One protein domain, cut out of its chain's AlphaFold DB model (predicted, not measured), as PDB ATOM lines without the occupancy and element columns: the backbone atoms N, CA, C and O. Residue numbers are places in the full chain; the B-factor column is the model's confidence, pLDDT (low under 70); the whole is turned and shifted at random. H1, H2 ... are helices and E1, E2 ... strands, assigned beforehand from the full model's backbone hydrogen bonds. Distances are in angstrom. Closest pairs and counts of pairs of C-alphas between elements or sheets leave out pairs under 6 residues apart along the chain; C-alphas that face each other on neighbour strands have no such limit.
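This is residues 2 to 76 of the 188 residues of an uncharacterized protein of Streptomyces sp. WAC08401 (UniProt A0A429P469). After a winding unnamed stretch, residues 2 to 15, one long helix, H1, stands loosely beside a small two-stranded hairpin, E1 and E2. From that body a link leads away to a second, shorter helix, H2, and residues 61 to 67 and 69 to 76 stick out as an arm. The printed part has 75 residues, with two named helices and two named strands in the order H1, E1, E2, H2; the sheet E1 - E2 is antiparallel. The class is mostly helix, though only 35 residues are in named elements. The whole is loose, with a radius of gyration of the C-alphas of 16.1 A and spans of 45 by 31 by 27 A.

H1, residues 16 to 32, and E2, residues 49 to 51, have one pair of C-alphas within 8 A, those of Phe 29 and Thr 49, 7.6 A apart. E1, residues 40 to 42, and E2 form a hairpin, antiparallel at 141 degrees between their directions. N 41 and O 50 are within hydrogen-bond range at 2.9 A, as are N 50 and O 41 at 2.8 A. H2, residues 62 to 73, is apart from H1 and from E1. In H1 and H2 every O i to N i+4 pair is within hydrogen-bond range.

H1 begins at C-alpha 16, (152.941, 121.740, 172.748), and measures 24.5 A from first to last C-alpha. E1 measures 7.2 A and E2 6.8 A. H2 measures 16.3 A and ends at C-alpha 73, (142.978, 129.893, 129.892).

The two C-alphas farthest apart, those of Glu 17 and Pro 76, are 46.8 A apart. Without the stretches that stand free, the body spans 32 by 31 by 22 A. The printed part has no cut, and its three links between named elements are short. The mean pLDDT of the printed part is 89.0; residue 2 alone is under 70.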
ATOM      1  N   GLN A   2     138.676 108.449 156.667       65.38
ATOM      2  CA  GLN A   2     138.858 109.557 157.613       65.38
ATOM      3  C   GLN A   2     139.167 108.938 158.978       65.38
ATOM      4  O   GLN A   2     138.521 107.958 159.346       65.38
ATOM      5  N   ASP A   3     140.160 109.461 159.690       75.50
ATOM      6  CA  ASP A   3     140.557 108.971 161.019       75.50
ATOM      7  C   ASP A   3     139.625 109.437 162.149       75.50
ATOM      8  O   ASP A   3     139.768 109.000 163.285       75.50
ATOM      9  N   GLY A   4     138.661 110.309 161.836       79.88
ATOM     10  CA  GLY A   4     137.716 110.867 162.803       79.88
ATOM     11  C   GLY A   4     138.322 111.927 163.726       79.88
ATOM     12  O   GLY A   4     137.622 112.417 164.607       79.88
ATOM     13  N   LEU A   5     139.587 112.312 163.522       83.81
ATOM     14  CA  LEU A   5     140.319 113.261 164.374       83.81
ATOM     15  C   LEU A   5     140.285 114.702 163.840       83.81
ATOM     16  O   LEU A   5     140.816 115.623 164.469       83.81
ATOM     17  N   GLY A   6     139.666 114.906 162.676       84.81
ATOM     18  CA  GLY A   6     139.605 116.197 162.002       84.81
ATOM     19  C   GLY A   6     140.937 116.588 161.360       84.81
ATOM     20  O   GLY A   6     141.847 115.781 161.217       84.81
ATOM     21  N   SER A   7     141.053 117.842 160.928       87.44
ATOM     22  CA  SER A   7     142.314 118.366 160.390       87.44
ATOM     23  C   SER A   7     143.278 118.740 161.513       87.44
ATOM     24  O   SER A   7     142.853 119.177 162.583       87.44
ATOM     25  N   TRP A   8     144.580 118.682 161.228       87.12
ATOM     26  CA  TRP A   8     145.561 119.411 162.028       87.12
ATOM     27  C   TRP A   8     145.232 120.917 162.043       87.12
ATOM     28  O   TRP A   8     144.848 121.462 160.998       87.12
ATOM     29  N   PRO A   9     145.398 121.615 163.183       84.94
ATOM     30  CA  PRO A   9     145.392 123.070 163.189       84.94
ATOM     31  C   PRO A   9     146.526 123.644 162.310       84.94
ATOM     32  O   PRO A   9     147.429 122.928 161.880       84.94
ATOM     33  N   PRO A  10     146.525 124.951 162.002       85.06
ATOM     34  CA  PRO A  10     147.692 125.579 161.389       85.06
ATOM     35  C   PRO A  10     148.932 125.383 162.274       85.06
ATOM     36  O   PRO A  10     148.839 125.602 163.478       85.06
ATOM     37  N   LEU A  11     150.091 125.050 161.688       83.19
ATOM     38  CA  LEU A  11     151.335 124.746 162.426       83.19
ATOM     39  C   LEU A  11     151.702 125.810 163.479       83.19
ATOM     40  O   LEU A  11     152.139 125.487 164.578       83.19
ATOM     41  N   MET A  12     151.462 127.089 163.174       89.12
ATOM     42  CA  MET A  12     151.723 128.216 164.083       89.12
ATOM     43  C   MET A  12     150.808 128.257 165.319       89.12
ATOM     44  O   MET A  12     151.066 129.026 166.240       89.12
ATOM     45  N   LYS A  13     149.720 127.483 165.326       89.12
ATOM     46  CA  LYS A  13     148.710 127.429 166.390       89.12
ATOM     47  C   LYS A  13     148.739 126.123 167.181       89.12
ATOM     48  O   LYS A  13     147.853 125.926 168.003       89.12
ATOM     49  N   PHE A  14     149.705 125.243 166.927       89.75
ATOM     50  CA  PHE A  14     149.806 123.999 167.677       89.75
ATOM     51  C   PHE A  14     150.080 124.270 169.156       89.75
ATOM     52  O   PHE A  14     150.996 125.032 169.494       89.75
ATOM     53  N   SER A  15     149.342 123.577 170.019       92.38
ATOM     54  CA  SER A  15     149.760 123.385 171.403       92.38
ATOM     55  C   SER A  15     151.042 122.544 171.458       92.38
ATOM     56  O   SER A  15     151.427 121.881 170.491       92.38
ATOM     57  N   ASP A  16     151.733 122.556 172.594       92.12
ATOM     58  CA  ASP A  16     152.941 121.740 172.748       92.12
ATOM     59  C   ASP A  16     152.639 120.234 172.740       92.12
ATOM     60  O   ASP A  16     153.486 119.440 172.335       92.12
ATOM     61  N   GLU A  17     151.427 119.839 173.131       90.44
ATOM     62  CA  GLU A  17     150.940 118.463 173.018       90.44
ATOM     63  C   GLU A  17     150.704 118.083 171.552       90.44
ATOM     64  O   GLU A  17     151.250 117.088 171.078       90.44
ATOM     65  N   GLU A  18     150.011 118.933 170.788       90.25
ATOM     66  CA  GLU A  18     149.753 118.705 169.361       90.25
ATOM     67  C   GLU A  18     151.045 118.666 168.534       90.25
ATOM     68  O   GLU A  18     151.156 117.862 167.607       90.25
ATOM     69  N   LYS A  19     152.055 119.482 168.879       91.62
ATOM     70  CA  LYS A  19     153.393 119.396 168.263       91.62
ATOM     71  C   LYS A  19     154.017 118.026 168.481       91.62
ATOM     72  O   LYS A  19     154.486 117.426 167.520       91.62
ATOM     73  N   ARG A  20     154.002 117.522 169.718       92.69
ATOM     74  CA  ARG A  20     154.583 116.214 170.052       92.69
ATOM     75  C   ARG A  20     153.870 115.081 169.322       92.69
ATOM     76  O   ARG A  20     154.537 114.209 168.772       92.69
ATOM     77  N   GLU A  21     152.539 115.115 169.276       92.06
ATOM     78  CA  GLU A  21     151.745 114.139 168.522       92.06
ATOM     79  C   GLU A  21     152.076 114.172 167.026       92.06
ATOM     80  O   GLU A  21     152.292 113.127 166.407       92.06
ATOM     81  N   TYR A  22     152.146 115.370 166.443       91.38
ATOM     82  CA  TYR A  22     152.484 115.556 165.037       91.38
ATOM     83  C   TYR A  22     153.897 115.050 164.720       91.38
ATOM     84  O   TYR A  22     154.082 114.310 163.756       91.38
ATOM     85  N   GLU A  23     154.887 115.403 165.541       93.44
ATOM     86  CA  GLU A  23     156.280 114.970 165.388       93.44
ATOM     87  C   GLU A  23     156.426 113.450 165.520       93.44
ATOM     88  O   GLU A  23     157.172 112.824 164.764       93.44
ATOM     89  N   GLU A  24     155.697 112.824 166.445       94.38
ATOM     90  CA  GLU A  24     155.687 111.371 166.570       94.38
ATOM     91  C   GLU A  24     155.046 110.693 165.352       94.38
ATOM     92  O   GLU A  24     155.591 109.709 164.838       94.38
ATOM     93  N   ALA A  25     153.916 111.212 164.866       90.56
ATOM     94  CA  ALA A  25     153.260 110.701 163.668       90.56
ATOM     95  C   ALA A  25     154.150 110.851 162.422       90.56
ATOM     96  O   ALA A  25     154.252 109.918 161.620       90.56
ATOM     97  N   ASP A  26     154.833 111.989 162.291       91.75
ATOM     98  CA  ASP A  26     155.790 112.277 161.223       91.75
ATOM     99  C   ASP A  26     157.001 111.338 161.275       91.75
ATOM    100  O   ASP A  26     157.351 110.735 160.261       91.75
ATOM    101  N   ARG A  27     157.581 111.110 162.461       93.81
ATOM    102  CA  ARG A  27     158.672 110.142 162.652       93.81
ATOM    103  C   ARG A  27     158.247 108.731 162.245       93.81
ATOM    104  O   ARG A  27     158.898 108.114 161.410       93.81
ATOM    105  N   ARG A  28     157.099 108.249 162.737       92.38
ATOM    106  CA  ARG A  28     156.550 106.927 162.367       92.38
ATOM    107  C   ARG A  28     156.235 106.806 160.875       92.38
ATOM    108  O   ARG A  28     156.219 105.697 160.337       92.38
ATOM    109  N   PHE A  29     155.885 107.908 160.216       92.50
ATOM    110  CA  PHE A  29     155.698 107.938 158.770       92.50
ATOM    111  C   PHE A  29     157.044 107.788 158.059       92.50
ATOM    112  O   PHE A  29     157.188 106.867 157.261       92.50
ATOM    113  N   ARG A  30     158.044 108.614 158.390       91.81
ATOM    114  CA  ARG A  30     159.376 108.561 157.766       91.81
ATOM    115  C   ARG A  30     160.073 107.222 157.980       91.81
ATOM    116  O   ARG A  30     160.599 106.673 157.021       91.81
ATOM    117  N   ASP A  31     159.984 106.649 159.179       93.25
ATOM    118  CA  ASP A  31     160.577 105.342 159.486       93.25
ATOM    119  C   ASP A  31     159.996 104.226 158.602       93.25
ATOM    120  O   ASP A  31     160.718 103.351 158.137       93.25
ATOM    121  N   ARG A  32     158.683 104.261 158.328       91.62
ATOM    122  CA  ARG A  32     158.010 103.273 157.462       91.62
ATOM    123  C   ARG A  32     158.165 103.556 155.970       91.62
ATOM    124  O   ARG A  32     157.921 102.669 155.158       91.62
ATOM    125  N   HIS A  33     158.502 104.788 155.611       92.69
ATOM    126  CA  HIS A  33     158.529 105.282 154.238       92.69
ATOM    127  C   HIS A  33     159.914 105.830 153.854       92.69
ATOM    128  O   HIS A  33     160.002 106.719 153.007       92.69
ATOM    129  N   SER A  34     160.990 105.283 154.433       89.88
ATOM    130  CA  SER A  34     162.375 105.741 154.224       89.88
ATOM    131  C   SER A  34     162.774 105.793 152.748       89.88
ATOM    132  O   SER A  34     163.470 106.709 152.316       89.88
ATOM    133  N   ASP A  35     162.259 104.860 151.946       90.94
ATOM    134  CA  ASP A  35     162.584 104.743 150.521       90.94
ATOM    135  C   ASP A  35     161.677 105.605 149.618       90.94
ATOM    136  O   ASP A  35     161.900 105.716 148.412       90.94
ATOM    137  N   CYS A  36     160.649 106.250 150.181       88.12
ATOM    138  CA  CYS A  36     159.614 106.981 149.437       88.12
ATOM    139  C   CYS A  36     159.914 108.481 149.241       88.12
ATOM    140  O   CYS A  36     159.046 109.215 148.764       88.12
ATOM    141  N   ARG A  37     161.119 108.953 149.597       82.75
ATOM    142  CA  ARG A  37     161.599 110.338 149.378       82.75
ATOM    143  C   ARG A  37     160.648 111.438 149.886       82.75
ATOM    144  O   ARG A  37     160.513 112.477 149.242       82.75
ATOM    145  N   ASP A  38     159.960 111.195 151.001       81.06
ATOM    146  CA  ASP A  38     159.068 112.141 151.696       81.06
ATOM    147  C   ASP A  38     157.903 112.735 150.875       81.06
ATOM    148  O   ASP A  38     157.223 113.660 151.333       81.06
ATOM    149  N   ALA A  39     157.602 112.202 149.685       86.81
ATOM    150  CA  ALA A  39     156.458 112.659 148.901       86.81
ATOM    151  C   ALA A  39     155.151 112.245 149.593       86.81
ATOM    152  O   ALA A  39     154.812 111.058 149.664       86.81
ATOM    153  N   ARG A  40     154.404 113.230 150.094       91.56
ATOM    154  CA  ARG A  40     153.220 113.000 150.925       91.56
ATOM    155  C   ARG A  40     152.070 113.953 150.634       91.56
ATOM    156  O   ARG A  40     152.272 115.055 150.131       91.56
ATOM    157  N   TRP A  41     150.869 113.531 151.010       91.19
ATOM    158  CA  TRP A  41     149.642 114.320 150.926       91.19
ATOM    159  C   TRP A  41     148.705 114.006 152.096       91.19
ATOM    160  O   TRP A  41     148.869 113.014 152.807       91.19
ATOM    161  N   SER A  42     147.715 114.866 152.305       88.69
ATOM    162  CA  SER A  42     146.703 114.736 153.353       88.69
ATOM    163  C   SER A  42     145.327 115.109 152.808       88.69
ATOM    164  O   SER A  42     145.208 115.777 151.779       88.69
ATOM    165  N   ILE A  43     144.274 114.692 153.510       86.50
ATOM    166  CA  ILE A  43     142.883 115.026 153.181       86.50
ATOM    167  C   ILE A  43     142.345 115.955 154.264       86.50
ATOM    168  O   ILE A  43     142.591 115.738 155.446       86.50
ATOM    169  N   SER A  44     141.585 116.976 153.866       84.06
ATOM    170  CA  SER A  44     140.868 117.822 154.825       84.06
ATOM    171  C   SER A  44     139.945 116.978 155.712       84.06
ATOM    172  O   SER A  44     139.217 116.117 155.218       84.06
ATOM    173  N   GLY A  45     139.975 117.224 157.019       86.31
ATOM    174  CA  GLY A  45     139.229 116.457 158.014       86.31
ATOM    175  C   GLY A  45     139.923 115.170 158.467       86.31
ATOM    176  O   GLY A  45     139.289 114.376 159.154       86.31
ATOM    177  N   SER A  46     141.186 114.960 158.089       88.19
ATOM    178  CA  SER A  46     142.008 113.829 158.524       88.19
ATOM    179  C   SER A  46     143.386 114.311 158.982       88.19
ATOM    180  O   SER A  46     144.001 115.159 158.327       88.19
ATOM    181  N   ARG A  47     143.901 113.740 160.073       89.38
ATOM    182  CA  ARG A  47     145.286 113.924 160.537       89.38
ATOM    183  C   ARG A  47     146.251 112.935 159.878       89.38
ATOM    184  O   ARG A  47     147.467 113.125 159.958       89.38
ATOM    185  N   VAL A  48     145.734 111.910 159.191       89.12
ATOM    186  CA  VAL A  48     146.538 110.915 158.463       89.12
ATOM    187  C   VAL A  48     147.342 111.554 157.333       89.12
ATOM    188  O   VAL A  48     146.814 112.242 156.457       89.12
ATOM    189  N   THR A  49     148.634 111.232 157.325       90.75
ATOM    190  CA  THR A  49     149.553 111.520 156.223       90.75
ATOM    191  C   THR A  49     149.646 110.306 155.303       90.75
ATOM    192  O   THR A  49     149.905 109.190 155.755       90.75
ATOM    193  N   HIS A  50     149.460 110.524 154.005       92.00
ATOM    194  CA  HIS A  50     149.547 109.506 152.967       92.00
ATOM    195  C   HIS A  50     150.841 109.665 152.168       92.00
ATOM    196  O   HIS A  50     151.235 110.780 151.836       92.00
ATOM    197  N   CYS A  51     151.483 108.554 151.810       93.00
ATOM    198  CA  CYS A  51     152.616 108.551 150.885       93.00
ATOM    199  C   CYS A  51     152.114 108.579 149.440       93.00
ATOM    200  O   CYS A  51     151.329 107.713 149.061       93.00
ATOM    201  N   CYS A  52     152.614 109.506 148.622       91.88
ATOM    202  CA  CYS A  52     152.221 109.637 147.216       91.88
ATOM    203  C   CYS A  52     152.533 108.389 146.376       91.88
ATOM    204  O   CYS A  52     151.869 108.164 145.369       91.88
ATOM    205  N   PHE A  53     153.519 107.579 146.772       90.50
ATOM    206  CA  PHE A  53     153.891 106.357 146.054       90.50
ATOM    207  C   PHE A  53     153.040 105.152 146.464       90.50
ATOM    208  O   PHE A  53     152.560 104.414 145.610       90.50
ATOM    209  N   CYS A  54     152.828 104.953 147.769       90.31
ATOM    210  CA  CYS A  54     152.079 103.797 148.281       90.31
ATOM    211  C   CYS A  54     150.561 103.993 148.193       90.31
ATOM    212  O   CYS A  54     149.805 103.034 148.088       90.31
ATOM    213  N   CYS A  55     150.108 105.240 148.292       90.12
ATOM    214  CA  CYS A  55     148.708 105.619 148.268       90.12
ATOM    215  C   CYS A  55     148.615 106.939 147.499       90.12
ATOM    216  O   CYS A  55     148.622 107.987 148.132       90.12
ATOM    217  N   PRO A  56     148.615 106.930 146.156       88.62
ATOM    218  CA  PRO A  56     148.581 108.165 145.382       88.62
ATOM    219  C   PRO A  56     147.308 108.973 145.678       88.62
ATOM    220  O   PRO A  56     146.263 108.383 145.978       88.62
ATOM    221  N   PRO A  57     147.375 110.316 145.601       89.19
ATOM    222  CA  PRO A  57     146.191 111.148 145.757       89.19
ATOM    223  C   PRO A  57     145.133 110.763 144.713       89.19
ATOM    224  O   PRO A  57     145.483 110.376 143.592       89.19
ATOM    225  N   PRO A  58     143.835 110.861 145.053       86.56
ATOM    226  CA  PRO A  58     142.778 110.576 144.098       86.56
ATOM    227  C   PRO A  58     142.893 111.512 142.887       86.56
ATOM    228  O   PRO A  58     143.316 112.664 143.038       86.56
ATOM    229  N   PRO A  59     142.503 111.047 141.689       85.75
ATOM    230  CA  PRO A  59     142.508 111.893 140.509       85.75
ATOM    231  C   PRO A  59     141.614 113.114 140.733       85.75
ATOM    232  O   PRO A  59     140.564 113.045 141.377       85.75
ATOM    233  N   VAL A  60     142.045 114.242 140.174       87.25
ATOM    234  CA  VAL A  60     141.306 115.503 140.227       87.25
ATOM    235  C   VAL A  60     139.940 115.311 139.560       87.25
ATOM    236  O   VAL A  60     139.846 114.751 138.467       87.25
ATOM    237  N   GLY A  61     138.865 115.760 140.215       89.31
ATOM    238  CA  GLY A  61     137.510 115.561 139.700       89.31
ATOM    239  C   GLY A  61     137.246 116.367 138.416       89.31
ATOM    240  O   GLY A  61     137.825 117.442 138.243       89.31
ATOM    241  N   PRO A  62     136.308 115.949 137.541       91.62
ATOM    242  CA  PRO A  62     136.037 116.639 136.271       91.62
ATOM    243  C   PRO A  62     135.703 118.130 136.421       91.62
ATOM    244  O   PRO A  62     136.106 118.956 135.603       91.62
ATOM    245  N   LYS A  63     134.997 118.497 137.499       90.50
ATOM    246  CA  LYS A  63     134.692 119.897 137.824       90.50
ATOM    247  C   LYS A  63     135.961 120.699 138.123       90.50
ATOM    248  O   LYS A  63     136.148 121.765 137.553       90.50
ATOM    249  N   GLN A  64     136.847 120.160 138.959       89.06
ATOM    250  CA  GLN A  64     138.118 120.803 139.292       89.06
ATOM    251  C   GLN A  64     139.024 120.920 138.062       89.06
ATOM    252  O   GLN A  64     139.652 121.956 137.879       89.06
ATOM    253  N   ILE A  65     139.041 119.917 137.177       92.25
ATOM    254  CA  ILE A  65     139.748 120.003 135.891       92.25
ATOM    255  C   ILE A  65     139.212 121.176 135.061       92.25
ATOM    256  O   ILE A  65     139.995 121.954 134.526       92.25
ATOM    257  N   LYS A  66     137.886 121.343 134.980       93.94
ATOM    258  CA  LYS A  66     137.262 122.459 134.254       93.94
ATOM    259  C   LYS A  66     137.601 123.820 134.870       93.94
ATOM    260  O   LYS A  66     137.866 124.768 134.131       93.94
ATOM    261  N   ASP A  67     137.599 123.915 136.195       92.94
ATOM    262  CA  ASP A  67     137.941 125.146 136.911       92.94
ATOM    263  C   ASP A  67     139.422 125.511 136.704       92.94
ATOM    264  O   ASP A  67     139.734 126.654 136.367       92.94
ATOM    265  N   LEU A  68     140.324 124.526 136.796       91.69
ATOM    266  CA  LEU A  68     141.747 124.692 136.487       91.69
ATOM    267  C   LEU A  68     141.960 125.100 135.027       91.69
ATOM    268  O   LEU A  68     142.700 126.040 134.761       91.69
ATOM    269  N   ALA A  69     141.279 124.452 134.081       91.75
ATOM    270  CA  ALA A  69     141.376 124.788 132.663       91.75
ATOM    271  C   ALA A  69     140.945 126.234 132.388       91.75
ATOM    272  O   ALA A  69     141.606 126.937 131.629       91.75
ATOM    273  N   ARG A  70     139.874 126.710 133.039       93.00
ATOM    274  CA  ARG A  70     139.448 128.112 132.941       93.00
ATOM    275  C   ARG A  70     140.502 129.064 133.504       93.00
ATOM    276  O   ARG A  70     140.754 130.104 132.907       93.00
ATOM    277  N   LEU A  71     141.110 128.708 134.634       91.69
ATOM    278  CA  LEU A  71     142.153 129.512 135.260       91.69
ATOM    279  C   LEU A  71     143.393 129.612 134.362       91.69
ATOM    280  O   LEU A  71     143.847 130.718 134.084       91.69
ATOM    281  N   PHE A  72     143.871 128.493 133.815       88.44
ATOM    282  CA  PHE A  72     144.982 128.488 132.859       88.44
ATOM    283  C   PHE A  72     144.650 129.235 131.564       88.44
ATOM    284  O   PHE A  72     145.507 129.932 131.035       88.44
ATOM    285  N   ALA A  73     143.411 129.144 131.072       88.25
ATOM    286  CA  ALA A  73     142.978 129.893 129.892       88.25
ATOM    287  C   ALA A  73     142.912 131.412 130.124       88.25
ATOM    288  O   ALA A  73     142.958 132.171 129.164       88.25
ATOM    289  N   SER A  74     142.789 131.857 131.379       88.19
ATOM    290  CA  SER A  74     142.824 133.283 131.728       88.19
ATOM    291  C   SER A  74     144.238 133.836 131.898       88.19
ATOM    292  O   SER A  74     144.406 135.043 132.057       88.19
ATOM    293  N   TRP A  75     145.254 132.971 131.911       87.31
ATOM    294  CA  TRP A  75     146.635 133.414 132.016       87.31
ATOM    295  C   TRP A  75     147.117 133.978 130.682       87.31
ATOM    296  O   TRP A  75     146.744 133.447 129.633       87.31
ATOM    297  N   PRO A  76     147.978 135.010 130.706       87.75
ATOM    298  CA  PRO A  76     148.537 135.545 129.481       87.75
ATOM    299  C   PRO A  76     149.296 134.448 128.731       87.75
ATOM    300  O   PRO A  76     149.996 133.611 129.327       87.75
TER     301      PRO A  76